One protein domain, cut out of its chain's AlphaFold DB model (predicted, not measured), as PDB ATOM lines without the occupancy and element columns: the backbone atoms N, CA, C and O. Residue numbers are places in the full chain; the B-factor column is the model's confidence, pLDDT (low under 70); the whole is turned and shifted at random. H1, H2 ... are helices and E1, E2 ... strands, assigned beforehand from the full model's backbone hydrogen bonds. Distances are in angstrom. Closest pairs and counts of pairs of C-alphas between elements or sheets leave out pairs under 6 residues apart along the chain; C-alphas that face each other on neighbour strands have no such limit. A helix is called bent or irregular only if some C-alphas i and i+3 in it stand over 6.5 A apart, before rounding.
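AT A GLANCE: This is residues 13 to 185 of the 372 residues of the protein "DAGKc domain-containing protein" of Deltaproteobacteria bacterium HGW-Deltaproteobacteria-17 (UniProt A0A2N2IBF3). A small parallel sheet of four strands is the core, with H4 and H5 packed on one face and H7, with the short H3 beside it, on the other: three layers, helices on both faces of a sheet. The long helix H1 lies off one end of this body, joined to it through H2, and residues 32 to 37 stick out; E5 runs past the E4 edge as a last strand that pairs with no named strand. The printed part has 173 residues, with seven named helices and five named strands in the order H1 H2 E1 H3 E2 H4 E3 H5 E4 H6 H7 E5. The sheet's order is E2 E1 E3 E4 and the class is mixed, helices and strands. The whole is compact, with a radius of gyration of the C-alphas of 16.3 A and spans of 51 by 38 by 31 A.

IN THESE COORDINATES: The sheet holds E2, residues 83 to 87, E1, residues 53 to 58, 16.6 A long, E3, residues 107 to 111, and E4, residues 137 to 140. C-alpha 53 is at (-23.086, 17.428, -29.907). The helices on it are H4, residues 91 to 102, 17.8 A; H5, residues 114 to 127, 20.1 A; H7, residues 159 to 171, 18.2 A; H3, residues 74 to 78; and H6, residues 148 to 152. H1, residues 13 to 33, spans 29.9 A from C-alpha 13 at (-27.755, 33.208, -30.477). H2 is residues 40 to 44. E5, residues 179 to 185, 19.6 A, ends at (-1.909, 3.096, -36.926).

HOW THE PARTS SIT: E1 and E3 are parallel at 21 degrees, with N 109 and O 54 2.7 A apart. E2 and E1 are parallel, with N 55 and O 83 at 2.7 A, and so are E3 and E4, with N 108 and O 137 at 2.8 A. E1, H3, E2 and E3, H5, E4 are strand-helix-strand units, parallel neighbours joined through a helix; E2, H4, E3 is a split one, with E1 between its strands. These three crossovers are right-handed. H4 runs along the strands over E2 and E1 at a height of 9.3 A over the sheet. On the same face it touches H5 at a steep tilt of 56 degrees, the closest C-alphas being those of Ile 97 and Val 120, 6.7 A apart; H4 touches H5 with its residues 93 to 97 alone, and H5 touches H4 with its residues 120 to 124 alone. On the opposite face H7 touches H3, Val 77 and Ala 164 being closest at 5.9 A between C-alphas. H6 only grazes the sheet. H1 and H2 are not on the sheet. Every O i to N i+4 pair is within hydrogen-bond range in H1, H3, H5, H6 and H7; H4 has 7 of 8, and H2, only just irregular with C-alphas 40 and 43 6.53 A apart, has 0 of 1 and 1 of 2 O i to N i+3 pairs.

THE WHOLE: The C-alphas of Val 33 and His 66 are farthest apart, at 52.1 A. The printed part has no cut. The link from E1 to H3, 15 residues, is long. The mean pLDDT of the printed part is 73.3; 57 residues are under 70, among them residues 13 to 51 and 66 to 72.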
ATOM      1  N   ARG A  13     -29.136  33.201 -29.946       38.00
ATOM      2  CA  ARG A  13     -27.755  33.208 -30.477       38.00
ATOM      3  C   ARG A  13     -26.818  34.142 -29.711       38.00
ATOM      4  O   ARG A  13     -25.707  33.756 -29.372       38.00
ATOM      5  N   PHE A  14     -27.285  35.343 -29.373       31.78
ATOM      6  CA  PHE A  14     -26.430  36.388 -28.796       31.78
ATOM      7  C   PHE A  14     -25.970  36.097 -27.358       31.78
ATOM      8  O   PHE A  14     -24.868  36.485 -26.968       31.78
ATOM      9  N   ALA A  15     -26.802  35.420 -26.562       33.47
ATOM     10  CA  ALA A  15     -26.458  35.052 -25.190       33.47
ATOM     11  C   ALA A  15     -25.528  33.828 -25.154       33.47
ATOM     12  O   ALA A  15     -24.541  33.829 -24.417       33.47
ATOM     13  N   ALA A  16     -25.798  32.828 -25.998       37.06
ATOM     14  CA  ALA A  16     -24.985  31.620 -26.108       37.06
ATOM     15  C   ALA A  16     -23.597  31.898 -26.713       37.06
ATOM     16  O   ALA A  16     -22.601  31.395 -26.199       37.06
ATOM     17  N   GLU A  17     -23.494  32.750 -27.741       42.66
ATOM     18  CA  GLU A  17     -22.206  33.145 -28.332       42.66
ATOM     19  C   GLU A  17     -21.338  33.936 -27.345       42.66
ATOM     20  O   GLU A  17     -20.136  33.691 -27.252       42.66
ATOM     21  N   ARG A  18     -21.933  34.829 -26.539       37.12
ATOM     22  CA  ARG A  18     -21.201  35.552 -25.485       37.12
ATOM     23  C   ARG A  18     -20.735  34.637 -24.356       37.12
ATOM     24  O   ARG A  18     -19.617  34.805 -23.875       37.12
ATOM     25  N   ALA A  19     -21.555  33.665 -23.958       37.16
ATOM     26  CA  ALA A  19     -21.173  32.667 -22.962       37.16
ATOM     27  C   ALA A  19     -20.050  31.750 -23.481       37.16
ATOM     28  O   ALA A  19     -19.073  31.520 -22.771       37.16
ATOM     29  N   ARG A  20     -20.133  31.299 -24.740       43.38
ATOM     30  CA  ARG A  20     -19.087  30.489 -25.389       43.38
ATOM     31  C   ARG A  20     -17.777  31.266 -25.543       43.38
ATOM     32  O   ARG A  20     -16.737  30.756 -25.147       43.38
ATOM     33  N   ALA A  21     -17.820  32.515 -26.014       43.25
ATOM     34  CA  ALA A  21     -16.630  33.358 -26.155       43.25
ATOM     35  C   ALA A  21     -15.945  33.649 -24.805       43.25
ATOM     36  O   ALA A  21     -14.718  33.608 -24.712       43.25
ATOM     37  N   ALA A  22     -16.727  33.881 -23.743       36.75
ATOM     38  CA  ALA A  22     -16.199  34.065 -22.392       36.75
ATOM     39  C   ALA A  22     -15.519  32.793 -21.857       36.75
ATOM     40  O   ALA A  22     -14.472  32.877 -21.219       36.75
ATOM     41  N   VAL A  23     -16.061  31.610 -22.154       40.88
ATOM     42  CA  VAL A  23     -15.481  30.327 -21.730       40.88
ATOM     43  C   VAL A  23     -14.220  29.982 -22.515       40.88
ATOM     44  O   VAL A  23     -13.232  29.586 -21.901       40.88
ATOM     45  N   THR A  24     -14.192  30.206 -23.831       42.84
ATOM     46  CA  THR A  24     -12.969  30.051 -24.636       42.84
ATOM     47  C   THR A  24     -11.855  30.963 -24.118       42.84
ATOM     48  O   THR A  24     -10.718  30.518 -23.971       42.84
ATOM     49  N   ALA A  25     -12.183  32.205 -23.744       38.50
ATOM     50  CA  ALA A  25     -11.232  33.131 -23.132       38.50
ATOM     51  C   ALA A  25     -10.732  32.650 -21.756       38.50
ATOM     52  O   ALA A  25      -9.546  32.772 -21.466       38.50
ATOM     53  N   VAL A  26     -11.598  32.056 -20.924       36.25
ATOM     54  CA  VAL A  26     -11.222  31.495 -19.611       36.25
ATOM     55  C   VAL A  26     -10.351  30.245 -19.749       36.25
ATOM     56  O   VAL A  26      -9.370  30.116 -19.023       36.25
ATOM     57  N   VAL A  27     -10.650  29.351 -20.696       40.75
ATOM     58  CA  VAL A  27      -9.825  28.163 -20.983       40.75
ATOM     59  C   VAL A  27      -8.443  28.583 -21.481       40.75
ATOM     60  O   VAL A  27      -7.442  28.082 -20.975       40.75
ATOM     61  N   HIS A  28      -8.383  29.555 -22.397       41.81
ATOM     62  CA  HIS A  28      -7.127  30.093 -22.918       41.81
ATOM     63  C   HIS A  28      -6.316  30.828 -21.832       41.81
ATOM     64  O   HIS A  28      -5.096  30.698 -21.759       41.81
ATOM     65  N   PHE A  29      -6.987  31.555 -20.932       35.53
ATOM     66  CA  PHE A  29      -6.358  32.212 -19.783       35.53
ATOM     67  C   PHE A  29      -5.821  31.197 -18.760       35.53
ATOM     68  O   PHE A  29      -4.697  31.336 -18.284       35.53
ATOM     69  N   LEU A  30      -6.567  30.126 -18.469       33.97
ATOM     70  CA  LEU A  30      -6.133  29.059 -17.560       33.97
ATOM     71  C   LEU A  30      -4.946  28.258 -18.115       33.97
ATOM     72  O   LEU A  30      -4.070  27.886 -17.337       33.97
ATOM     73  N   SER A  31      -4.860  28.052 -19.435       39.78
ATOM     74  CA  SER A  31      -3.701  27.405 -20.070       39.78
ATOM     75  C   SER A  31      -2.443  28.284 -20.107       39.78
ATOM     76  O   SER A  31      -1.343  27.755 -20.238       39.78
ATOM     77  N   ILE A  32      -2.584  29.608 -19.963       41.56
ATOM     78  CA  ILE A  32      -1.461  30.557 -19.854       41.56
ATOM     79  C   ILE A  32      -0.995  30.710 -18.394       41.56
ATOM     80  O   ILE A  32       0.200  30.848 -18.141       41.56
ATOM     81  N   VAL A  33      -1.920  30.693 -17.427       32.31
ATOM     82  CA  VAL A  33      -1.640  31.037 -16.017       32.31
ATOM     83  C   VAL A  33      -1.212  29.832 -15.164       32.31
ATOM     84  O   VAL A  33      -0.524  30.014 -14.160       32.31
ATOM     85  N   LEU A  34      -1.559  28.599 -15.550       32.12
ATOM     86  CA  LEU A  34      -1.171  27.379 -14.830       32.12
ATOM     87  C   LEU A  34      -0.158  26.565 -15.653       32.12
ATOM     88  O   LEU A  34      -0.570  25.754 -16.485       32.12
ATOM     89  N   PRO A  35       1.163  26.702 -15.421       38.12
ATOM     90  CA  PRO A  35       2.148  25.809 -16.016       38.12
ATOM     91  C   PRO A  35       2.098  24.471 -15.270       38.12
ATOM     92  O   PRO A  35       2.917  24.189 -14.397       38.12
ATOM     93  N   LEU A  36       1.090  23.648 -15.563       36.31
ATOM     94  CA  LEU A  36       0.926  22.335 -14.952       36.31
ATOM     95  C   LEU A  36       1.051  21.234 -15.998       36.31
ATOM     96  O   LEU A  36       0.157  20.953 -16.790       36.31
ATOM     97  N   ARG A  37       2.213  20.584 -15.916       36.53
ATOM     98  CA  ARG A  37       2.462  19.199 -16.301       36.53
ATOM     99  C   ARG A  37       1.233  18.339 -15.968       36.53
ATOM    100  O   ARG A  37       0.877  18.215 -14.799       36.53
ATOM    101  N   SER A  38       0.652  17.718 -16.995       43.88
ATOM    102  CA  SER A  38      -0.094  16.451 -16.926       43.88
ATOM    103  C   SER A  38      -1.128  16.322 -15.792       43.88
ATOM    104  O   SER A  38      -0.824  15.776 -14.734       43.88
ATOM    105  N   SER A  39      -2.380  16.723 -16.041       33.44
ATOM    106  CA  SER A  39      -3.531  16.158 -15.319       33.44
ATOM    107  C   SER A  39      -4.842  16.285 -16.124       33.44
ATOM    108  O   SER A  39      -5.146  17.378 -16.604       33.44
ATOM    109  N   PRO A  40      -5.659  15.218 -16.257       37.19
ATOM    110  CA  PRO A  40      -6.895  15.180 -17.063       37.19
ATOM    111  C   PRO A  40      -8.076  15.986 -16.473       37.19
ATOM    112  O   PRO A  40      -9.201  15.898 -16.965       37.19
ATOM    113  N   ALA A  41      -7.840  16.774 -15.422       34.31
ATOM    114  CA  ALA A  41      -8.872  17.393 -14.589       34.31
ATOM    115  C   ALA A  41      -9.604  18.592 -15.227       34.31
ATOM    116  O   ALA A  41     -10.644  19.017 -14.730       34.31
ATOM    117  N   ILE A  42      -9.103  19.155 -16.332       38.44
ATOM    118  CA  ILE A  42      -9.724  20.349 -16.940       38.44
ATOM    119  C   ILE A  42     -11.011  19.988 -17.698       38.44
ATOM    120  O   ILE A  42     -11.954  20.778 -17.726       38.44
ATOM    121  N   LEU A  43     -11.122  18.758 -18.216       39.00
ATOM    122  CA  LEU A  43     -12.373  18.272 -18.810       39.00
ATOM    123  C   LEU A  43     -13.493  18.094 -17.767       39.00
ATOM    124  O   LEU A  43     -14.653  17.954 -18.131       39.00
ATOM    125  N   THR A  44     -13.142  18.075 -16.479       42.12
ATOM    126  CA  THR A  44     -14.044  17.796 -15.354       42.12
ATOM    127  C   THR A  44     -14.785  19.045 -14.853       42.12
ATOM    128  O   THR A  44     -15.667  18.920 -14.011       42.12
ATOM    129  N   LEU A  45     -14.443  20.245 -15.346       38.22
ATOM    130  CA  LEU A  45     -14.899  21.521 -14.770       38.22
ATOM    131  C   LEU A  45     -15.809  22.371 -15.670       38.22
ATOM    132  O   LEU A  45     -16.309  23.397 -15.208       38.22
ATOM    133  N   LEU A  46     -16.056  21.983 -16.925       39.81
ATOM    134  CA  LEU A  46     -17.035  22.698 -17.749       39.81
ATOM    135  C   LEU A  46     -18.458  22.280 -17.341       39.81
ATOM    136  O   LEU A  46     -18.735  21.079 -17.297       39.81
ATOM    137  N   PRO A  47     -19.376  23.222 -17.047       39.00
ATOM    138  CA  PRO A  47     -20.771  22.878 -16.800       39.00
ATOM    139  C   PRO A  47     -21.353  22.150 -18.022       39.00
ATOM    140  O   PRO A  47     -21.293  22.640 -19.150       39.00
ATOM    141  N   PHE A  48     -21.892  20.953 -17.777       47.91
ATOM    142  CA  PHE A  48     -22.292  19.961 -18.783       47.91
ATOM    143  C   PHE A  48     -23.388  20.432 -19.752       47.91
ATOM    144  O   PHE A  48     -23.459  19.927 -20.865       47.91
ATOM    145  N   SER A  49     -24.145  21.480 -19.408       42.88
ATOM    146  CA  SER A  49     -25.112  22.145 -20.297       42.88
ATOM    147  C   SER A  49     -24.477  22.890 -21.488       42.88
ATOM    148  O   SER A  49     -25.161  23.639 -22.179       42.88
ATOM    149  N   MET A  50     -23.162  22.751 -21.700       53.56
ATOM    150  CA  MET A  50     -22.396  23.371 -22.789       53.56
ATOM    151  C   MET A  50     -21.594  22.360 -23.631       53.56
ATOM    152  O   MET A  50     -20.789  22.768 -24.471       53.56
ATOM    153  N   VAL A  51     -21.771  21.050 -23.420       69.12
ATOM    154  CA  VAL A  51     -21.129  20.014 -24.247       69.12
ATOM    155  C   VAL A  51     -21.898  19.912 -25.562       69.12
ATOM    156  O   VAL A  51     -22.922  19.245 -25.646       69.12
ATOM    157  N   GLY A  52     -21.411  20.604 -26.589       82.94
ATOM    158  CA  GLY A  52     -22.001  20.539 -27.920       82.94
ATOM    159  C   GLY A  52     -21.915  19.130 -28.528       82.94
ATOM    160  O   GLY A  52     -20.882  18.456 -28.392       82.94
ATOM    161  N   ILE A  53     -23.002  18.689 -29.172       90.19
ATOM    162  CA  ILE A  53     -23.086  17.428 -29.907       90.19
ATOM    163  C   ILE A  53     -23.276  17.693 -31.402       90.19
ATOM    164  O   ILE A  53     -24.185  18.412 -31.822       90.19
ATOM    165  N   ALA A  54     -22.437  17.058 -32.215       92.00
ATOM    166  CA  ALA A  54     -22.553  17.064 -33.663       92.00
ATOM    167  C   ALA A  54     -22.852  15.666 -34.207       92.00
ATOM    168  O   ALA A  54     -22.382  14.662 -33.675       92.00
ATOM    169  N   VAL A  55     -23.584  15.596 -35.313       93.12
ATOM    170  CA  VAL A  55     -23.796  14.392 -36.112       93.12
ATOM    171  C   VAL A  55     -23.287  14.657 -37.518       93.12
ATOM    172  O   VAL A  55     -23.795  15.526 -38.223       93.12
ATOM    173  N   LEU A  56     -22.320  13.858 -37.948       92.00
ATOM    174  CA  LEU A  56     -21.809  13.863 -39.310       92.00
ATOM    175  C   LEU A  56     -22.349  12.646 -40.055       92.00
ATOM    176  O   LEU A  56     -22.071  11.505 -39.683       92.00
ATOM    177  N   THR A  57     -23.119  12.880 -41.111       90.12
ATOM    178  CA  THR A  57     -23.702  11.825 -41.942       90.12
ATOM    179  C   THR A  57     -23.047  11.792 -43.313       90.12
ATOM    180  O   THR A  57     -23.305  12.654 -44.145       90.12
ATOM    181  N   ASN A  58     -22.281  10.736 -43.594       86.44
ATOM    182  CA  ASN A  58     -21.851  10.448 -44.960       86.44
ATOM    183  C   ASN A  58     -22.991   9.734 -45.689       86.44
ATOM    184  O   ASN A  58     -23.264   8.548 -45.441       86.44
ATOM    185  N   VAL A  59     -23.657  10.448 -46.595       81.00
ATOM    186  CA  VAL A  59     -24.868   9.958 -47.261       81.00
ATOM    187  C   VAL A  59     -24.598   8.811 -48.236       81.00
ATOM    188  O   VAL A  59     -25.515   8.051 -48.538       81.00
ATOM    189  N   ASN A  60     -23.355   8.655 -48.696       79.25
ATOM    190  CA  ASN A  60     -22.947   7.618 -49.645       79.25
ATOM    191  C   ASN A  60     -22.357   6.379 -48.967       79.25
ATOM    192  O   ASN A  60     -22.092   5.374 -49.627       79.25
ATOM    193  N   SER A  61     -22.194   6.406 -47.645       75.75
ATOM    194  CA  SER A  61     -21.692   5.249 -46.910       75.75
ATOM    195  C   SER A  61     -22.741   4.133 -46.823       75.75
ATOM    196  O   SER A  61     -23.912   4.369 -46.526       75.75
ATOM    197  N   GLY A  62     -22.314   2.892 -47.083       76.56
ATOM    198  CA  GLY A  62     -23.044   1.644 -46.822       76.56
ATOM    199  C   GLY A  62     -24.578   1.727 -46.866       76.56
ATOM    200  O   GLY A  62     -25.204   1.714 -47.929       76.56
ATOM    201  N   LYS A  63     -25.203   1.749 -45.683       77.19
ATOM    202  CA  LYS A  63     -26.667   1.709 -45.533       77.19
ATOM    203  C   LYS A  63     -27.320   3.084 -45.732       77.19
ATOM    204  O   LYS A  63     -28.503   3.127 -46.074       77.19
ATOM    205  N   ASN A  64     -26.573   4.179 -45.587       74.75
ATOM    206  CA  ASN A  64     -27.042   5.540 -45.862       74.75
ATOM    207  C   ASN A  64     -27.313   5.744 -47.356       74.75
ATOM    208  O   ASN A  64     -28.341   6.329 -47.709       74.75
ATOM    209  N   ARG A  65     -26.472   5.158 -48.226       73.19
ATOM    210  CA  ARG A  65     -26.615   5.233 -49.694       73.19
ATOM    211  C   ARG A  65     -27.998   4.806 -50.181       73.19
ATOM    212  O   ARG A  65     -28.556   5.431 -51.075       73.19
ATOM    213  N   HIS A  66     -28.581   3.802 -49.532       68.75
ATOM    214  CA  HIS A  66     -29.896   3.244 -49.867       68.75
ATOM    215  C   HIS A  66     -31.056   3.947 -49.153       68.75
ATOM    216  O   HIS A  66     -32.164   3.423 -49.101       68.75
ATOM    217  N   GLY A  67     -30.800   5.082 -48.498       64.81
ATOM    218  CA  GLY A  67     -31.811   5.845 -47.768       64.81
ATOM    219  C   GLY A  67     -32.259   5.218 -46.446       64.81
ATOM    220  O   GLY A  67     -32.976   5.870 -45.692       64.81
ATOM    221  N   LYS A  68     -31.786   4.010 -46.101       62.66
ATOM    222  CA  LYS A  68     -32.219   3.251 -44.912       62.66
ATOM    223  C   LYS A  68     -32.071   4.035 -43.608       62.66
ATOM    224  O   LYS A  68     -32.851   3.830 -42.684       62.66
ATOM    225  N   TYR A  69     -31.068   4.906 -43.542       64.75
ATOM    226  CA  TYR A  69     -30.780   5.740 -42.377       64.75
ATOM    227  C   TYR A  69     -30.819   7.247 -42.669       64.75
ATOM    228  O   TYR A  69     -30.642   8.033 -41.747       64.75
ATOM    229  N   ARG A  70     -31.111   7.660 -43.916       59.88
ATOM    230  CA  ARG A  70     -31.344   9.077 -44.262       59.88
ATOM    231  C   ARG A  70     -32.633   9.616 -43.624       59.88
ATOM    232  O   ARG A  70     -32.699  10.791 -43.314       59.88
ATOM    233  N   GLY A  71     -33.632   8.757 -43.396       56.28
ATOM    234  CA  GLY A  71     -34.918   9.118 -42.777       56.28
ATOM    235  C   GLY A  71     -34.996   8.917 -41.260       56.28
ATOM    236  O   GLY A  71     -36.093   8.872 -40.721       56.28
ATOM    237  N   LEU A  72     -33.864   8.727 -40.571       62.44
ATOM    238  CA  LEU A  72     -33.840   8.474 -39.122       62.44
ATOM    239  C   LEU A  72     -33.913   9.745 -38.257       62.44
ATOM    240  O   LEU A  72     -33.700   9.639 -37.056       62.44
ATOM    241  N   ALA A  73     -34.185  10.905 -38.864       74.25
ATOM    242  CA  ALA A  73     -34.375  12.191 -38.192       74.25
ATOM    243  C   ALA A  73     -33.354  12.451 -37.068       74.25
ATOM    244  O   ALA A  73     -33.705  12.760 -35.936       74.25
ATOM    245  N   LEU A  74     -32.058  12.289 -37.371       84.25
ATOM    246  CA  LEU A  74     -30.990  12.529 -36.391       84.25
ATOM    247  C   LEU A  74     -31.003  13.979 -35.879       84.25
ATOM    248  O   LEU A  74     -30.581  14.218 -34.754       84.25
ATOM    249  N   GLU A  75     -31.537  14.906 -36.676       84.75
ATOM    250  CA  GLU A  75     -31.850  16.292 -36.301       84.75
ATOM    251  C   GLU A  75     -32.842  16.362 -35.131       84.75
ATOM    252  O   GLU A  75     -32.583  17.067 -34.160       84.75
ATOM    253  N   ASP A  76     -33.917  15.569 -35.167       85.38
ATOM    254  CA  ASP A  76     -34.901  15.503 -34.080       85.38
ATOM    255  C   ASP A  76     -34.291  14.900 -32.805       85.38
ATOM    256  O   ASP A  76     -34.663  15.283 -31.698       85.38
ATOM    257  N   VAL A  77     -33.339  13.968 -32.951       87.38
ATOM    258  CA  VAL A  77     -32.658  13.321 -31.817       87.38
ATOM    259  C   VAL A  77     -31.735  14.286 -31.086       87.38
ATOM    260  O   VAL A  77     -31.744  14.311 -29.859       87.38
ATOM    261  N   VAL A  78     -30.916  15.047 -31.818       86.44
ATOM    262  CA  VAL A  78     -29.980  16.002 -31.200       86.44
ATOM    263  C   VAL A  78     -30.646  17.310 -30.790       86.44
ATOM    264  O   VAL A  78     -30.092  18.049 -29.979       86.44
ATOM    265  N   GLY A  79     -31.832  17.594 -31.329       84.69
ATOM    266  CA  GLY A  79     -32.597  18.784 -31.001       84.69
ATOM    267  C   GLY A  79     -31.965  20.084 -31.524       84.69
ATOM    268  O   GLY A  79     -30.988  20.068 -32.275       84.69
ATOM    269  N   PRO A  80     -32.527  21.244 -31.140       81.69
ATOM    270  CA  PRO A  80     -32.177  22.545 -31.719       81.69
ATOM    271  C   PRO A  80     -30.757  23.029 -31.391       81.69
ATOM    272  O   PRO A  80     -30.230  23.886 -32.102       81.69
ATOM    273  N   ASP A  81     -30.151  22.502 -30.327       79.56
ATOM    274  CA  ASP A  81     -28.810  22.887 -29.880       79.56
ATOM    275  C   ASP A  81     -27.701  22.023 -30.505       79.56
ATOM    276  O   ASP A  81     -26.528  22.408 -30.475       79.56
ATOM    277  N   GLY A  82     -28.066  20.885 -31.106       85.31
ATOM    278  CA  GLY A  82     -27.150  20.002 -31.815       85.31
ATOM    279  C   GLY A  82     -26.832  20.475 -33.233       85.31
ATOM    280  O   GLY A  82     -27.596  21.190 -33.883       85.31
ATOM    281  N   LEU A  83     -25.677  20.055 -33.743       88.62
ATOM    282  CA  LEU A  83     -25.278  20.276 -35.130       88.62
ATOM    283  C   LEU A  83     -25.474  18.992 -35.939       88.62
ATOM    284  O   LEU A  83     -24.931  17.955 -35.584       88.62
ATOM    285  N   VAL A  84     -26.169  19.050 -37.073       89.50
ATOM    286  CA  VAL A  84     -26.203  17.939 -38.035       89.50
ATOM    287  C   VAL A  84     -25.649  18.415 -39.367       89.50
ATOM    288  O   VAL A  84     -26.092  19.426 -39.905       89.50
ATOM    289  N   ILE A  85     -24.667  17.688 -39.895       89.12
ATOM    290  CA  ILE A  85     -24.080  17.935 -41.212       89.12
ATOM    291  C   ILE A  85     -24.174  16.645 -42.020       89.12
ATOM    292  O   ILE A  85     -23.771  15.574 -41.560       89.12
ATOM    293  N   ALA A  86     -24.707  16.739 -43.234       87.75
ATOM    294  CA  ALA A  86     -24.735  15.643 -44.188       87.75
ATOM    295  C   ALA A  86     -23.799  15.965 -45.353       87.75
ATOM    296  O   ALA A  86     -23.943  17.014 -45.972       87.75
ATOM    297  N   THR A  87     -22.872  15.058 -45.656       84.88
ATOM    298  CA  THR A  87     -21.923  15.206 -46.764       84.88
ATOM    299  C   THR A  87     -22.319  14.310 -47.926       84.88
ATOM    300  O   THR A  87     -22.684  13.144 -47.730       84.88
ATOM    301  N   GLN A  88     -22.268  14.858 -49.137       80.06
ATOM    302  CA  GLN A  88     -22.575  14.186 -50.398       80.06
ATOM    303  C   GLN A  88     -21.339  13.652 -51.106       80.06
ATOM    304  O   GLN A  88     -21.464  12.762 -51.946       80.06
ATOM    305  N   CYS A  89     -20.155  14.147 -50.768       73.25
ATOM    306  CA  CYS A  89     -18.898  13.667 -51.319       73.25
ATOM    307  C   CYS A  89     -17.771  13.735 -50.281       73.25
ATOM    308  O   CYS A  89     -17.984  14.126 -49.131       73.25
ATOM    309  N   VAL A  90     -16.589  13.258 -50.671       68.81
ATOM    310  CA  VAL A  90     -15.419  13.188 -49.785       68.81
ATOM    311  C   VAL A  90     -14.837  14.580 -49.555       68.81
ATOM    312  O   VAL A  90     -14.369  14.870 -48.462       68.81
ATOM    313  N   GLU A  91     -14.930  15.456 -50.551       73.00
ATOM    314  CA  GLU A  91     -14.414  16.824 -50.511       73.00
ATOM    315  C   GLU A  91     -15.158  17.675 -49.474       73.00
ATOM    316  O   GLU A  91     -14.541  18.446 -48.750       73.00
ATOM    317  N   GLU A  92     -16.470  17.466 -49.319       83.81
ATOM    318  CA  GLU A  92     -17.281  18.130 -48.288       83.81
ATOM    319  C   GLU A  92     -16.952  17.654 -46.864       83.81
ATOM    320  O   GLU A  92     -17.362  18.285 -45.889       83.81
ATOM    321  N   LEU A  93     -16.258  16.519 -46.713       81.75
ATOM    322  CA  LEU A  93     -16.008  15.927 -45.404       81.75
ATOM    323  C   LEU A  93     -15.015  16.750 -44.587       81.75
ATOM    324  O   LEU A  93     -15.233  16.917 -43.391       81.75
ATOM    325  N   ASP A  94     -13.976  17.287 -45.221       83.44
ATOM    326  CA  ASP A  94     -12.967  18.102 -44.544       83.44
ATOM    327  C   ASP A  94     -13.570  19.431 -44.047       83.44
ATOM    328  O   ASP A  94     -13.401  19.782 -42.878       83.44
ATOM    329  N   ASP A  95     -14.383  20.103 -44.870       85.25
ATOM    330  CA  ASP A  95     -15.100  21.327 -44.480       85.25
ATOM    331  C   ASP A  95     -16.140  21.066 -43.376       85.25
ATOM    332  O   ASP A  95     -16.296  21.849 -42.429       85.25
ATOM    333  N   ALA A  96     -16.853  19.937 -43.459       87.00
ATOM    334  CA  ALA A  96     -17.799  19.518 -42.430       87.00
ATOM    335  C   ALA A  96     -17.102  19.225 -41.094       87.00
ATOM    336  O   ALA A  96     -17.652  19.540 -40.035       87.00
ATOM    337  N   ILE A  97     -15.898  18.641 -41.144       86.44
ATOM    338  CA  ILE A  97     -15.070  18.404 -39.962       86.44
ATOM    339  C   ILE A  97     -14.671  19.728 -39.323       86.44
ATOM    340  O   ILE A  97     -14.947  19.937 -38.140       86.44
ATOM    341  N   GLN A  98     -14.130  20.652 -40.116       86.31
ATOM    342  CA  GLN A  98     -13.737  21.968 -39.619       86.31
ATOM    343  C   GLN A  98     -14.923  22.717 -38.994       86.31
ATOM    344  O   GLN A  98     -14.793  23.309 -37.927       86.31
ATOM    345  N   THR A  99     -16.117  22.598 -39.580       87.12
ATOM    346  CA  THR A  99     -17.329  23.261 -39.073       87.12
ATOM    347  C   THR A  99     -17.684  22.851 -37.638       87.12
ATOM    348  O   THR A  99     -18.056  23.711 -36.834       87.12
ATOM    349  N   PHE A 100     -17.610  21.561 -37.279       86.06
ATOM    350  CA  PHE A 100     -17.906  21.158 -35.896       86.06
ATOM    351  C   PHE A 100     -16.754  21.479 -34.937       86.06
ATOM    352  O   PHE A 100     -17.010  21.770 -33.767       86.06
ATOM    353  N   LEU A 101     -15.505  21.458 -35.418       83.38
ATOM    354  CA  LEU A 101     -14.337  21.847 -34.625       83.38
ATOM    355  C   LEU A 101     -14.412  23.331 -34.250       83.38
ATOM    356  O   LEU A 101     -14.334  23.668 -33.069       83.38
ATOM    357  N   ASP A 102     -14.698  24.199 -35.224       84.25
ATOM    358  CA  ASP A 102     -14.846  25.647 -35.036       84.25
ATOM    359  C   ASP A 102     -16.001  25.997 -34.088       84.25
ATOM    360  O   ASP A 102     -15.927  26.949 -33.307       84.25
ATOM    361  N   ARG A 103     -17.081  25.206 -34.116       82.06
ATOM    362  CA  ARG A 103     -18.218  25.360 -33.192       82.06
ATOM    363  C   ARG A 103     -17.933  24.849 -31.778       82.06
ATOM    364  O   ARG A 103     -18.744  25.106 -30.881       82.06
ATOM    365  N   GLY A 104     -16.802  24.174 -31.567       81.44
ATOM    366  CA  GLY A 104     -16.391  23.624 -30.280       81.44
ATOM    367  C   GLY A 104     -17.205  22.405 -29.850       81.44
ATOM    368  O   GLY A 104     -17.339  22.157 -28.651       81.44
ATOM    369  N   GLU A 105     -17.772  21.662 -30.803       85.50
ATOM    370  CA  GLU A 105     -18.569  20.467 -30.524       85.50
ATOM    371  C   GLU A 105     -17.662  19.387 -29.908       85.50
ATOM    372  O   GLU A 105     -16.579  19.085 -30.412       85.50
ATOM    373  N   ARG A 106     -18.064  18.824 -28.765       85.75
ATOM    374  CA  ARG A 106     -17.208  17.944 -27.946       85.75
ATOM    375  C   ARG A 106     -17.556  16.471 -28.087       85.75
ATOM    376  O   ARG A 106     -16.719  15.634 -27.752       85.75
ATOM    377  N   VAL A 107     -18.751  16.159 -28.583       90.69
ATOM    378  CA  VAL A 107     -19.175  14.806 -28.952       90.69
ATOM    379  C   VAL A 107     -19.567  14.815 -30.421       90.69
ATOM    380  O   VAL A 107     -20.459  15.552 -30.822       90.69
ATOM    381  N   VAL A 108     -18.912  13.988 -31.232       93.50
ATOM    382  CA  VAL A 108     -19.164  13.898 -32.673       93.50
ATOM    383  C   VAL A 108     -19.624  12.485 -33.010       93.50
ATOM    384  O   VAL A 108     -18.861  11.517 -32.988       93.50
ATOM    385  N   CYS A 109     -20.905  12.370 -33.328       95.00
ATOM    386  CA  CYS A 109     -21.550  11.148 -33.764       95.00
ATOM    387  C   CYS A 109     -21.350  10.950 -35.272       95.00
ATOM    388  O   CYS A 109     -21.768  11.766 -36.089       95.00
ATOM    389  N   LEU A 110     -20.734   9.839 -35.658       94.50
ATOM    390  CA  LEU A 110     -20.334   9.554 -37.032       94.50
ATOM    391  C   LEU A 110     -21.287   8.540 -37.662       94.50
ATOM    392  O   LEU A 110     -21.139   7.324 -37.503       94.50
ATOM    393  N   ASN A 111     -22.273   9.035 -38.408       92.25
ATOM    394  CA  ASN A 111     -23.147   8.223 -39.245       92.25
ATOM    395  C   ASN A 111     -22.473   7.929 -40.589       92.25
ATOM    396  O   ASN A 111     -22.830   8.460 -41.642       92.25
ATOM    397  N   GLY A 112     -21.470   7.059 -40.526       89.00
ATOM    398  CA  GLY A 112     -20.700   6.584 -41.665       89.00
ATOM    399  C   GLY A 112     -20.181   5.167 -41.449       89.00
ATOM    400  O   GLY A 112     -20.551   4.493 -40.483       89.00
ATOM    401  N   GLY A 113     -19.342   4.707 -42.376       88.38
ATOM    402  CA  GLY A 113     -18.562   3.478 -42.212       88.38
ATOM    403  C   GLY A 113     -17.181   3.732 -41.620       88.38
ATOM    404  O   GLY A 113     -16.861   4.859 -41.246       88.38
ATOM    405  N   ASP A 114     -16.364   2.682 -41.579       87.88
ATOM    406  CA  ASP A 114     -15.001   2.729 -41.035       87.88
ATOM    407  C   ASP A 114     -14.134   3.797 -41.740       87.88
ATOM    408  O   ASP A 114     -13.519   4.608 -41.056       87.88
ATOM    409  N   GLY A 115     -14.220   3.928 -43.069       88.44
ATOM    410  CA  GLY A 115     -13.517   4.975 -43.828       88.44
ATOM    411  C   GLY A 115     -13.928   6.412 -43.475       88.44
ATOM    412  O   GLY A 115     -13.097   7.313 -43.415       88.44
ATOM    413  N   THR A 116     -15.202   6.644 -43.127       90.44
ATOM    414  CA  THR A 116     -15.644   7.966 -42.636       90.44
ATOM    415  C   THR A 116     -15.009   8.285 -41.285       90.44
ATOM    416  O   THR A 116     -14.595   9.415 -41.047       90.44
ATOM    417  N   ILE A 117     -14.904   7.285 -40.407       92.50
ATOM    418  CA  ILE A 117     -14.264   7.441 -39.097       92.50
ATOM    419  C   ILE A 117     -12.767   7.698 -39.273       92.50
ATOM    420  O   ILE A 117     -12.242   8.620 -38.657       92.50
ATOM    421  N   GLN A 118     -12.104   6.942 -40.150       92.00
ATOM    422  CA  GLN A 118     -10.690   7.104 -40.492       92.00
ATOM    423  C   GLN A 118     -10.370   8.517 -40.978       92.00
ATOM    424  O   GLN A 118      -9.414   9.127 -40.499       92.00
ATOM    425  N   ARG A 119     -11.190   9.064 -41.884       90.62
ATOM    426  CA  ARG A 119     -10.978  10.408 -42.425       90.62
ATOM    427  C   ARG A 119     -11.133  11.486 -41.356       90.62
ATOM    428  O   ARG A 119     -10.267  12.346 -41.249       90.62
ATOM    429  N   VAL A 120     -12.170  11.388 -40.519       91.31
ATOM    430  CA  VAL A 120     -12.362  12.294 -39.371       91.31
ATOM    431  C   VAL A 120     -11.179  12.214 -38.410       91.31
ATOM    432  O   VAL A 120     -10.619  13.238 -38.036       91.31
ATOM    433  N   VAL A 121     -10.762  11.000 -38.043       92.56
ATOM    434  CA  VAL A 121      -9.611  10.768 -37.164       92.56
ATOM    435  C   VAL A 121      -8.343  11.391 -37.741       92.56
ATOM    436  O   VAL A 121      -7.658  12.135 -37.044       92.56
ATOM    437  N   SER A 122      -8.054  11.129 -39.014       92.00
ATOM    438  CA  SER A 122      -6.865  11.661 -39.677       92.00
ATOM    439  C   SER A 122      -6.874  13.176 -39.756       92.00
ATOM    440  O   SER A 122      -5.866  13.797 -39.434       92.00
ATOM    441  N   HIS A 123      -8.000  13.770 -40.149       89.62
ATOM    442  CA  HIS A 123      -8.145  15.216 -40.264       89.62
ATOM    443  C   HIS A 123      -7.914  15.904 -38.913       89.62
ATOM    444  O   HIS A 123      -7.074  16.795 -38.808       89.62
ATOM    445  N   VAL A 124      -8.594  15.439 -37.859       88.12
ATOM    446  CA  VAL A 124      -8.472  16.015 -36.512       88.12
ATOM    447  C   VAL A 124      -7.041  15.888 -35.981       88.12
ATOM    448  O   VAL A 124      -6.496  16.847 -35.444       88.12
ATOM    449  N   ILE A 125      -6.396  14.726 -36.154       89.75
ATOM    450  CA  ILE A 125      -5.013  14.528 -35.688       89.75
ATOM    451  C   ILE A 125      -4.036  15.465 -36.414       89.75
ATOM    452  O   ILE A 125      -3.118  15.984 -35.782       89.75
ATOM    453  N   LYS A 126      -4.214  15.675 -37.724       87.31
ATOM    454  CA  LYS A 126      -3.317  16.507 -38.540       87.31
ATOM    455  C   LYS A 126      -3.447  17.996 -38.242       87.31
ATOM    456  O   LYS A 126      -2.429  18.680 -38.196       87.31
ATOM    457  N   ASN A 127      -4.674  18.482 -38.069       80.12
ATOM    458  CA  ASN A 127      -4.952  19.917 -38.042       80.12
ATOM    459  C   ASN A 127      -4.944  20.510 -36.625       80.12
ATOM    460  O   ASN A 127      -4.501  21.642 -36.458       80.12
ATOM    461  N   ASP A 128      -5.306  19.735 -35.595       69.81
ATOM    462  CA  ASP A 128      -5.440  20.246 -34.218       69.81
ATOM    463  C   ASP A 128      -4.293  19.836 -33.273       69.81
ATOM    464  O   ASP A 128      -4.410  19.922 -32.050       69.81
ATOM    465  N   GLY A 129      -3.152  19.386 -33.809       54.88
ATOM    466  CA  GLY A 129      -1.910  19.232 -33.035       54.88
ATOM    467  C   GLY A 129      -1.886  18.104 -31.992       54.88
ATOM    468  O   GLY A 129      -0.947  18.034 -31.199       54.88
ATOM    469  N   GLY A 130      -2.866  17.195 -31.994       54.19
ATOM    470  CA  GLY A 130      -2.852  15.975 -31.180       54.19
ATOM    471  C   GLY A 130      -3.959  15.858 -30.124       54.19
ATOM    472  O   GLY A 130      -4.806  16.722 -29.919       54.19
ATOM    473  N   THR A 131      -3.980  14.701 -29.465       55.44
ATOM    474  CA  THR A 131      -5.162  14.093 -28.828       55.44
ATOM    475  C   THR A 131      -5.491  14.605 -27.422       55.44
ATOM    476  O   THR A 131      -6.527  14.238 -26.863       55.44
ATOM    477  N   GLU A 132      -4.644  15.459 -26.844       53.75
ATOM    478  CA  GLU A 132      -4.760  15.858 -25.436       53.75
ATOM    479  C   GLU A 132      -5.641  17.102 -25.227       53.75
ATOM    480  O   GLU A 132      -6.467  17.103 -24.314       53.75
ATOM    481  N   ASN A 133      -5.578  18.106 -26.114       52.72
ATOM    482  CA  ASN A 133      -6.263  19.395 -25.936       52.72
ATOM    483  C   ASN A 133      -7.030  19.838 -27.195       52.72
ATOM    484  O   ASN A 133      -6.768  20.899 -27.742       52.72
ATOM    485  N   GLY A 134      -7.998  19.049 -27.669       64.31
ATOM    486  CA  GLY A 134      -8.824  19.488 -28.806       64.31
ATOM    487  C   GLY A 134      -9.744  18.424 -29.380       64.31
ATOM    488  O   GLY A 134     -10.896  18.715 -29.675       64.31
ATOM    489  N   MET A 135      -9.285  17.169 -29.414       78.62
ATOM    490  CA  MET A 135     -10.019  16.092 -30.079       78.62
ATOM    491  C   MET A 135     -11.414  15.850 -29.466       78.62
ATOM    492  O   MET A 135     -11.491  15.539 -28.267       78.62
ATOM    493  N   PRO A 136     -12.505  15.930 -30.253       87.50
ATOM    494  CA  PRO A 136     -13.835  15.569 -29.779       87.50
ATOM    495  C   PRO A 136     -13.929  14.073 -29.463       87.50
ATOM    496  O   PRO A 136     -13.202  13.248 -30.018       87.50
ATOM    497  N   LEU A 137     -14.852  13.712 -28.574       90.94
ATOM    498  CA  LEU A 137     -15.224  12.321 -28.347       90.94
ATOM    499  C   LEU A 137     -15.984  11.813 -29.567       90.94
ATOM    500  O   LEU A 137     -17.059  12.318 -29.890       90.94
ATOM    501  N   LEU A 138     -15.441  10.803 -30.236       94.38
ATOM    502  CA  LEU A 138     -16.076  10.223 -31.413       94.38
ATOM    503  C   LEU A 138     -17.062   9.123 -31.013       94.38
ATOM    504  O   LEU A 138     -16.802   8.331 -30.107       94.38
ATOM    505  N   LEU A 139     -18.182   9.023 -31.725       95.62
ATOM    506  CA  LEU A 139     -19.137   7.929 -31.563       95.62
ATOM    507  C   LEU A 139     -19.582   7.368 -32.922       95.62
ATOM    508  O   LEU A 139     -20.393   7.986 -33.610       95.62
ATOM    509  N   PRO A 140     -19.116   6.173 -33.315       95.25
ATOM    510  CA  PRO A 140     -19.587   5.495 -34.517       95.25
ATOM    511  C   PRO A 140     -21.068   5.106 -34.432       95.25
ATOM    512  O   PRO A 140     -21.464   4.310 -33.583       95.25
ATOM    513  N   LEU A 141     -21.891   5.581 -35.369       93.69
ATOM    514  CA  LEU A 141     -23.325   5.260 -35.423       93.69
ATOM    515  C   LEU A 141     -23.661   4.039 -36.298       93.69
ATOM    516  O   LEU A 141     -24.830   3.720 -36.494       93.69
ATOM    517  N   ARG A 142     -22.651   3.315 -36.800       90.88
ATOM    518  CA  ARG A 142     -22.804   2.089 -37.612       90.88
ATOM    519  C   ARG A 142     -23.507   2.292 -38.974       90.88
ATOM    520  O   ARG A 142     -24.274   1.425 -39.417       90.88
ATOM    521  N   GLY A 143     -23.263   3.422 -39.645       85.81
ATOM    522  CA  GLY A 143     -23.844   3.748 -40.959       85.81
ATOM    523  C   GLY A 143     -23.261   2.939 -42.130       85.81
ATOM    524  O   GLY A 143     -23.893   2.789 -43.182       85.81
ATOM    525  N   GLY A 144     -22.076   2.356 -41.942       83.56
ATOM    526  CA  GLY A 144     -21.357   1.601 -42.958       83.56
ATOM    527  C   GLY A 144     -21.758   0.136 -43.098       83.56
ATOM    528  O   GLY A 144     -22.711  -0.375 -42.496       83.56
ATOM    529  N   THR A 145     -20.977  -0.555 -43.925       80.12
ATOM    530  CA  THR A 145     -21.092  -1.994 -44.146       80.12
ATOM    531  C   THR A 145     -20.525  -2.766 -42.955       80.12
ATOM    532  O   THR A 145     -21.290  -3.311 -42.160       80.12
ATOM    533  N   MET A 146     -19.202  -2.783 -42.782       77.31
ATOM    534  CA  MET A 146     -18.554  -3.653 -41.796       77.31
ATOM    535  C   MET A 146     -18.656  -3.101 -40.369       77.31
ATOM    536  O   MET A 146     -19.100  -3.836 -39.498       77.31
ATOM    537  N   ASN A 147     -18.413  -1.802 -40.159       86.12
ATOM    538  CA  ASN A 147     -18.485  -1.137 -38.848       86.12
ATOM    539  C   ASN A 147     -17.547  -1.781 -37.811       86.12
ATOM    540  O   ASN A 147     -17.927  -1.960 -36.652       86.12
ATOM    541  N   VAL A 148     -16.330  -2.123 -38.236       84.50
ATOM    542  CA  VAL A 148     -15.304  -2.805 -37.430       84.50
ATOM    543  C   VAL A 148     -14.999  -2.036 -36.146       84.50
ATOM    544  O   VAL A 148     -14.910  -2.639 -35.073       84.50
ATOM    545  N   ILE A 149     -14.877  -0.708 -36.227       89.31
ATOM    546  CA  ILE A 149     -14.583   0.131 -35.055       89.31
ATOM    547  C   ILE A 149     -15.757   0.076 -34.068       89.31
ATOM    548  O   ILE A 149     -15.568  -0.163 -32.877       89.31
ATOM    549  N   ALA A 150     -16.989   0.218 -34.563       90.12
ATOM    550  CA  ALA A 150     -18.185   0.176 -33.726       90.12
ATOM    551  C   ALA A 150     -18.401  -1.199 -33.064       90.12
ATOM    552  O   ALA A 150     -18.815  -1.265 -31.906       90.12
ATOM    553  N   ASP A 151     -18.106  -2.290 -33.780       86.62
ATOM    554  CA  ASP A 151     -18.154  -3.658 -33.253       86.62
ATOM    555  C   ASP A 151     -17.126  -3.865 -32.128       86.62
ATOM    556  O   ASP A 151     -17.462  -4.436 -31.089       86.62
ATOM    557  N   ASN A 152     -15.899  -3.354 -32.284       84.31
ATOM    558  CA  ASN A 152     -14.870  -3.409 -31.236       84.31
ATOM    559  C   ASN A 152     -15.230  -2.550 -30.012       84.31
ATOM    560  O   ASN A 152     -14.923  -2.925 -28.879       84.31
ATOM    561  N   LEU A 153     -15.967  -1.455 -30.217       88.31
ATOM    562  CA  LEU A 153     -16.576  -0.655 -29.148       88.31
ATOM    563  C   LEU A 153     -17.831  -1.305 -28.536       88.31
ATOM    564  O   LEU A 153     -18.418  -0.745 -27.613       88.31
ATOM    565  N   LYS A 154     -18.243  -2.488 -29.019       89.62
ATOM    566  CA  LYS A 154     -19.446  -3.228 -28.591       89.62
ATOM    567  C   LYS A 154     -20.753  -2.443 -28.761       89.62
ATOM    568  O   LYS A 154     -21.754  -2.747 -28.113       89.62
ATOM    569  N   LEU A 155     -20.769  -1.460 -29.662       90.19
ATOM    570  CA  LEU A 155     -21.973  -0.703 -29.990       90.19
ATOM    571  C   LEU A 155     -22.935  -1.603 -30.759       90.19
ATOM    572  O   LEU A 155     -22.513  -2.416 -31.569       90.19
ATOM    573  N   SER A 156     -24.239  -1.463 -30.555       88.06
ATOM    574  CA  SER A 156     -25.248  -2.227 -31.297       88.06
ATOM    575  C   SER A 156     -26.548  -1.433 -31.402       88.06
ATOM    576  O   SER A 156     -26.787  -0.515 -30.618       88.06
ATOM    577  N   GLY A 157     -27.382  -1.772 -32.387       87.56
ATOM    578  CA  GLY A 157     -28.634  -1.062 -32.671       87.56
ATOM    579  C   GLY A 157     -28.583  -0.216 -33.945       87.56
ATOM    580  O   GLY A 157     -27.672  -0.362 -34.769       87.56
ATOM    581  N   LYS A 158     -29.612   0.617 -34.143       88.75
ATOM    582  CA  LYS A 158     -29.705   1.545 -35.281       88.75
ATOM    583  C   LYS A 158     -28.964   2.856 -34.960       88.75
ATOM    584  O   LYS A 158     -28.870   3.202 -33.784       88.75
ATOM    585  N   PRO A 159     -28.513   3.619 -35.978       89.81
ATOM    586  CA  PRO A 159     -27.858   4.915 -35.776       89.81
ATOM    587  C   PRO A 159     -28.622   5.863 -34.844       89.81
ATOM    588  O   PRO A 159     -28.031   6.428 -33.933       89.81
ATOM    589  N   HIS A 160     -29.944   5.963 -35.029       89.94
ATOM    590  CA  HIS A 160     -30.843   6.753 -34.184       89.94
ATOM    591  C   HIS A 160     -30.761   6.352 -32.705       89.94
ATOM    592  O   HIS A 160     -30.575   7.204 -31.847       89.94
ATOM    593  N   ASP A 161     -30.840   5.053 -32.405       91.00
ATOM    594  CA  ASP A 161     -30.859   4.555 -31.023       91.00
ATOM    595  C   ASP A 161     -29.517   4.796 -30.320       91.00
ATOM    596  O   ASP A 161     -29.467   5.093 -29.129       91.00
ATOM    597  N   ILE A 162     -28.415   4.667 -31.066       93.38
ATOM    598  CA  ILE A 162     -27.062   4.942 -30.573       93.38
ATOM    599  C   ILE A 162     -26.890   6.448 -30.326       93.38
ATOM    600  O   ILE A 162     -26.369   6.839 -29.286       93.38
ATOM    601  N   CYS A 163     -27.371   7.290 -31.245       92.56
ATOM    602  CA  CYS A 163     -27.328   8.745 -31.110       92.56
ATOM    603  C   CYS A 163     -28.176   9.233 -29.925       92.56
ATOM    604  O   CYS A 163     -27.688  10.013 -29.117       92.56
ATOM    605  N   ALA A 164     -29.384   8.694 -29.737       90.69
ATOM    606  CA  ALA A 164     -30.251   9.040 -28.610       90.69
ATOM    607  C   ALA A 164     -29.614   8.688 -27.256       90.69
ATOM    608  O   ALA A 164     -29.712   9.454 -26.302       90.69
ATOM    609  N   LYS A 165     -28.900   7.557 -27.171       91.19
ATOM    610  CA  LYS A 165     -28.105   7.211 -25.980       91.19
ATOM    611  C   LYS A 165     -26.960   8.192 -25.741       91.19
ATOM    612  O   LYS A 165     -26.652   8.473 -24.589       91.19
ATOM    613  N   ALA A 166     -26.335   8.698 -26.802       90.62
ATOM    614  CA  ALA A 166     -25.291   9.711 -26.698       90.62
ATOM    615  C   ALA A 166     -25.847  11.032 -26.162       90.62
ATOM    616  O   ALA A 166     -25.287  11.569 -25.215       90.62
ATOM    617  N   VAL A 167     -26.972  11.498 -26.712       89.62
ATOM    618  CA  VAL A 167     -27.690  12.690 -26.234       89.62
ATOM    619  C   VAL A 167     -28.073  12.520 -24.767       89.62
ATOM    620  O   VAL A 167     -27.675  13.326 -23.941       89.62
ATOM    621  N   ALA A 168     -28.702  11.399 -24.397       87.88
ATOM    622  CA  ALA A 168     -29.047  11.120 -23.003       87.88
ATOM    623  C   ALA A 168     -27.819  11.065 -22.069       87.88
ATOM    624  O   ALA A 168     -27.903  11.484 -20.916       87.88
ATOM    625  N   ALA A 169     -26.679  10.551 -22.546       84.94
ATOM    626  CA  ALA A 169     -25.433  10.539 -21.782       84.94
ATOM    627  C   ALA A 169     -24.847  11.950 -21.604       84.94
ATOM    628  O   ALA A 169     -24.300  12.245 -20.544       84.94
ATOM    629  N   VAL A 170     -24.974  12.811 -22.618       82.62
ATOM    630  CA  VAL A 170     -24.564  14.223 -22.569       82.62
ATOM    631  C   VAL A 170     -25.492  15.035 -21.654       82.62
ATOM    632  O   VAL A 170     -25.003  15.795 -20.821       82.62
ATOM    633  N   ASP A 171     -26.804  14.805 -21.733       80.75
ATOM    634  CA  ASP A 171     -27.840  15.520 -20.975       80.75
ATOM    635  C   ASP A 171     -27.946  15.084 -19.504       80.75
ATOM    636  O   ASP A 171     -28.521  15.793 -18.676       80.75
ATOM    637  N   GLY A 172     -27.387  13.924 -19.146       70.25
ATOM    638  CA  GLY A 172     -27.500  13.273 -17.833       70.25
ATOM    639  C   GLY A 172     -26.870  13.997 -16.628       70.25
ATOM    640  O   GLY A 172     -26.632  13.354 -15.609       70.25
ATOM    641  N   ASN A 173     -26.597  15.304 -16.730       53.53
ATOM    642  CA  ASN A 173     -26.213  16.249 -15.671       53.53
ATOM    643  C   ASN A 173     -25.196  15.719 -14.631       53.53
ATOM    644  O   ASN A 173     -25.550  15.292 -13.533       53.53
ATOM    645  N   GLY A 174     -23.900  15.846 -14.943       53.75
ATOM    646  CA  GLY A 174     -22.811  15.805 -13.951       53.75
ATOM    647  C   GLY A 174     -22.076  14.472 -13.788       53.75
ATOM    648  O   GLY A 174     -21.120  14.402 -13.017       53.75
ATOM    649  N   SER A 175     -22.463  13.426 -14.522       62.94
ATOM    650  CA  SER A 175     -21.670  12.194 -14.601       62.94
ATOM    651  C   SER A 175     -20.588  12.331 -15.672       62.94
ATOM    652  O   SER A 175     -20.862  12.768 -16.788       62.94
ATOM    653  N   ALA A 176     -19.347  11.953 -15.351       73.31
ATOM    654  CA  ALA A 176     -18.273  11.919 -16.339       73.31
ATOM    655  C   ALA A 176     -18.662  10.995 -17.504       73.31
ATOM    656  O   ALA A 176     -19.088   9.859 -17.274       73.31
ATOM    657  N   LEU A 177     -18.498  11.470 -18.743       81.00
ATOM    658  CA  LEU A 177     -18.773  10.641 -19.912       81.00
ATOM    659  C   LEU A 177     -17.834   9.424 -19.897       81.00
ATOM    660  O   LEU A 177     -16.617   9.591 -19.767       81.00
ATOM    661  N   PRO A 178     -18.360   8.199 -20.024       84.81
ATOM    662  CA  PRO A 178     -17.534   7.007 -20.165       84.81
ATOM    663  C   PRO A 178     -16.731   7.081 -21.471       84.81
ATOM    664  O   PRO A 178     -17.286   7.096 -22.566       84.81
ATOM    665  N   ILE A 179     -15.404   7.117 -21.355       88.50
ATOM    666  CA  ILE A 179     -14.486   7.244 -22.493       88.50
ATOM    667  C   ILE A 179     -13.677   5.958 -22.643       88.50
ATOM    668  O   ILE A 179     -13.275   5.333 -21.658       88.50
ATOM    669  N   VAL A 180     -13.408   5.577 -23.887       90.31
ATOM    670  CA  VAL A 180     -12.381   4.593 -24.227       90.31
ATOM    671  C   VAL A 180     -11.398   5.211 -25.213       90.31
ATOM    672  O   VAL A 180     -11.798   5.797 -26.216       90.31
ATOM    673  N   SER A 181     -10.109   5.093 -24.910       90.12
ATOM    674  CA  SER A 181      -9.033   5.524 -25.802       90.12
ATOM    675  C   SER A 181      -8.559   4.341 -26.635       90.12
ATOM    676  O   SER A 181      -8.277   3.274 -26.088       90.12
ATOM    677  N   LEU A 182      -8.479   4.531 -27.951       90.38
ATOM    678  CA  LEU A 182      -7.978   3.542 -28.894       90.38
ATOM    679  C   LEU A 182      -6.773   4.118 -29.646       90.38
ATOM    680  O   LEU A 182      -6.915   5.162 -30.286       90.38
ATOM    681  N   PRO A 183      -5.606   3.459 -29.605       92.56
ATOM    682  CA  PRO A 183      -4.478   3.865 -30.427       92.56
ATOM    683  C   PRO A 183      -4.798   3.681 -31.914       92.56
ATOM    684  O   PRO A 183      -5.595   2.816 -32.286       92.56
ATOM    685  N   THR A 184      -4.163   4.492 -32.754       95.25
ATOM    686  CA  THR A 184      -4.245   4.401 -34.220       95.25
ATOM    687  C   THR A 184      -2.985   3.765 -34.803       95.25
ATOM    688  O   THR A 184      -1.940   3.716 -34.154       95.25
ATOM    689  N   ILE A 185      -3.061   3.305 -36.049       97.38
ATOM    690  CA  ILE A 185      -1.909   3.096 -36.926       97.38
ATOM    691  C   ILE A 185      -1.638   4.420 -37.626       97.38
ATOM    692  O   ILE A 185      -2.536   4.983 -38.250       97.38
TER     693      ILE A 185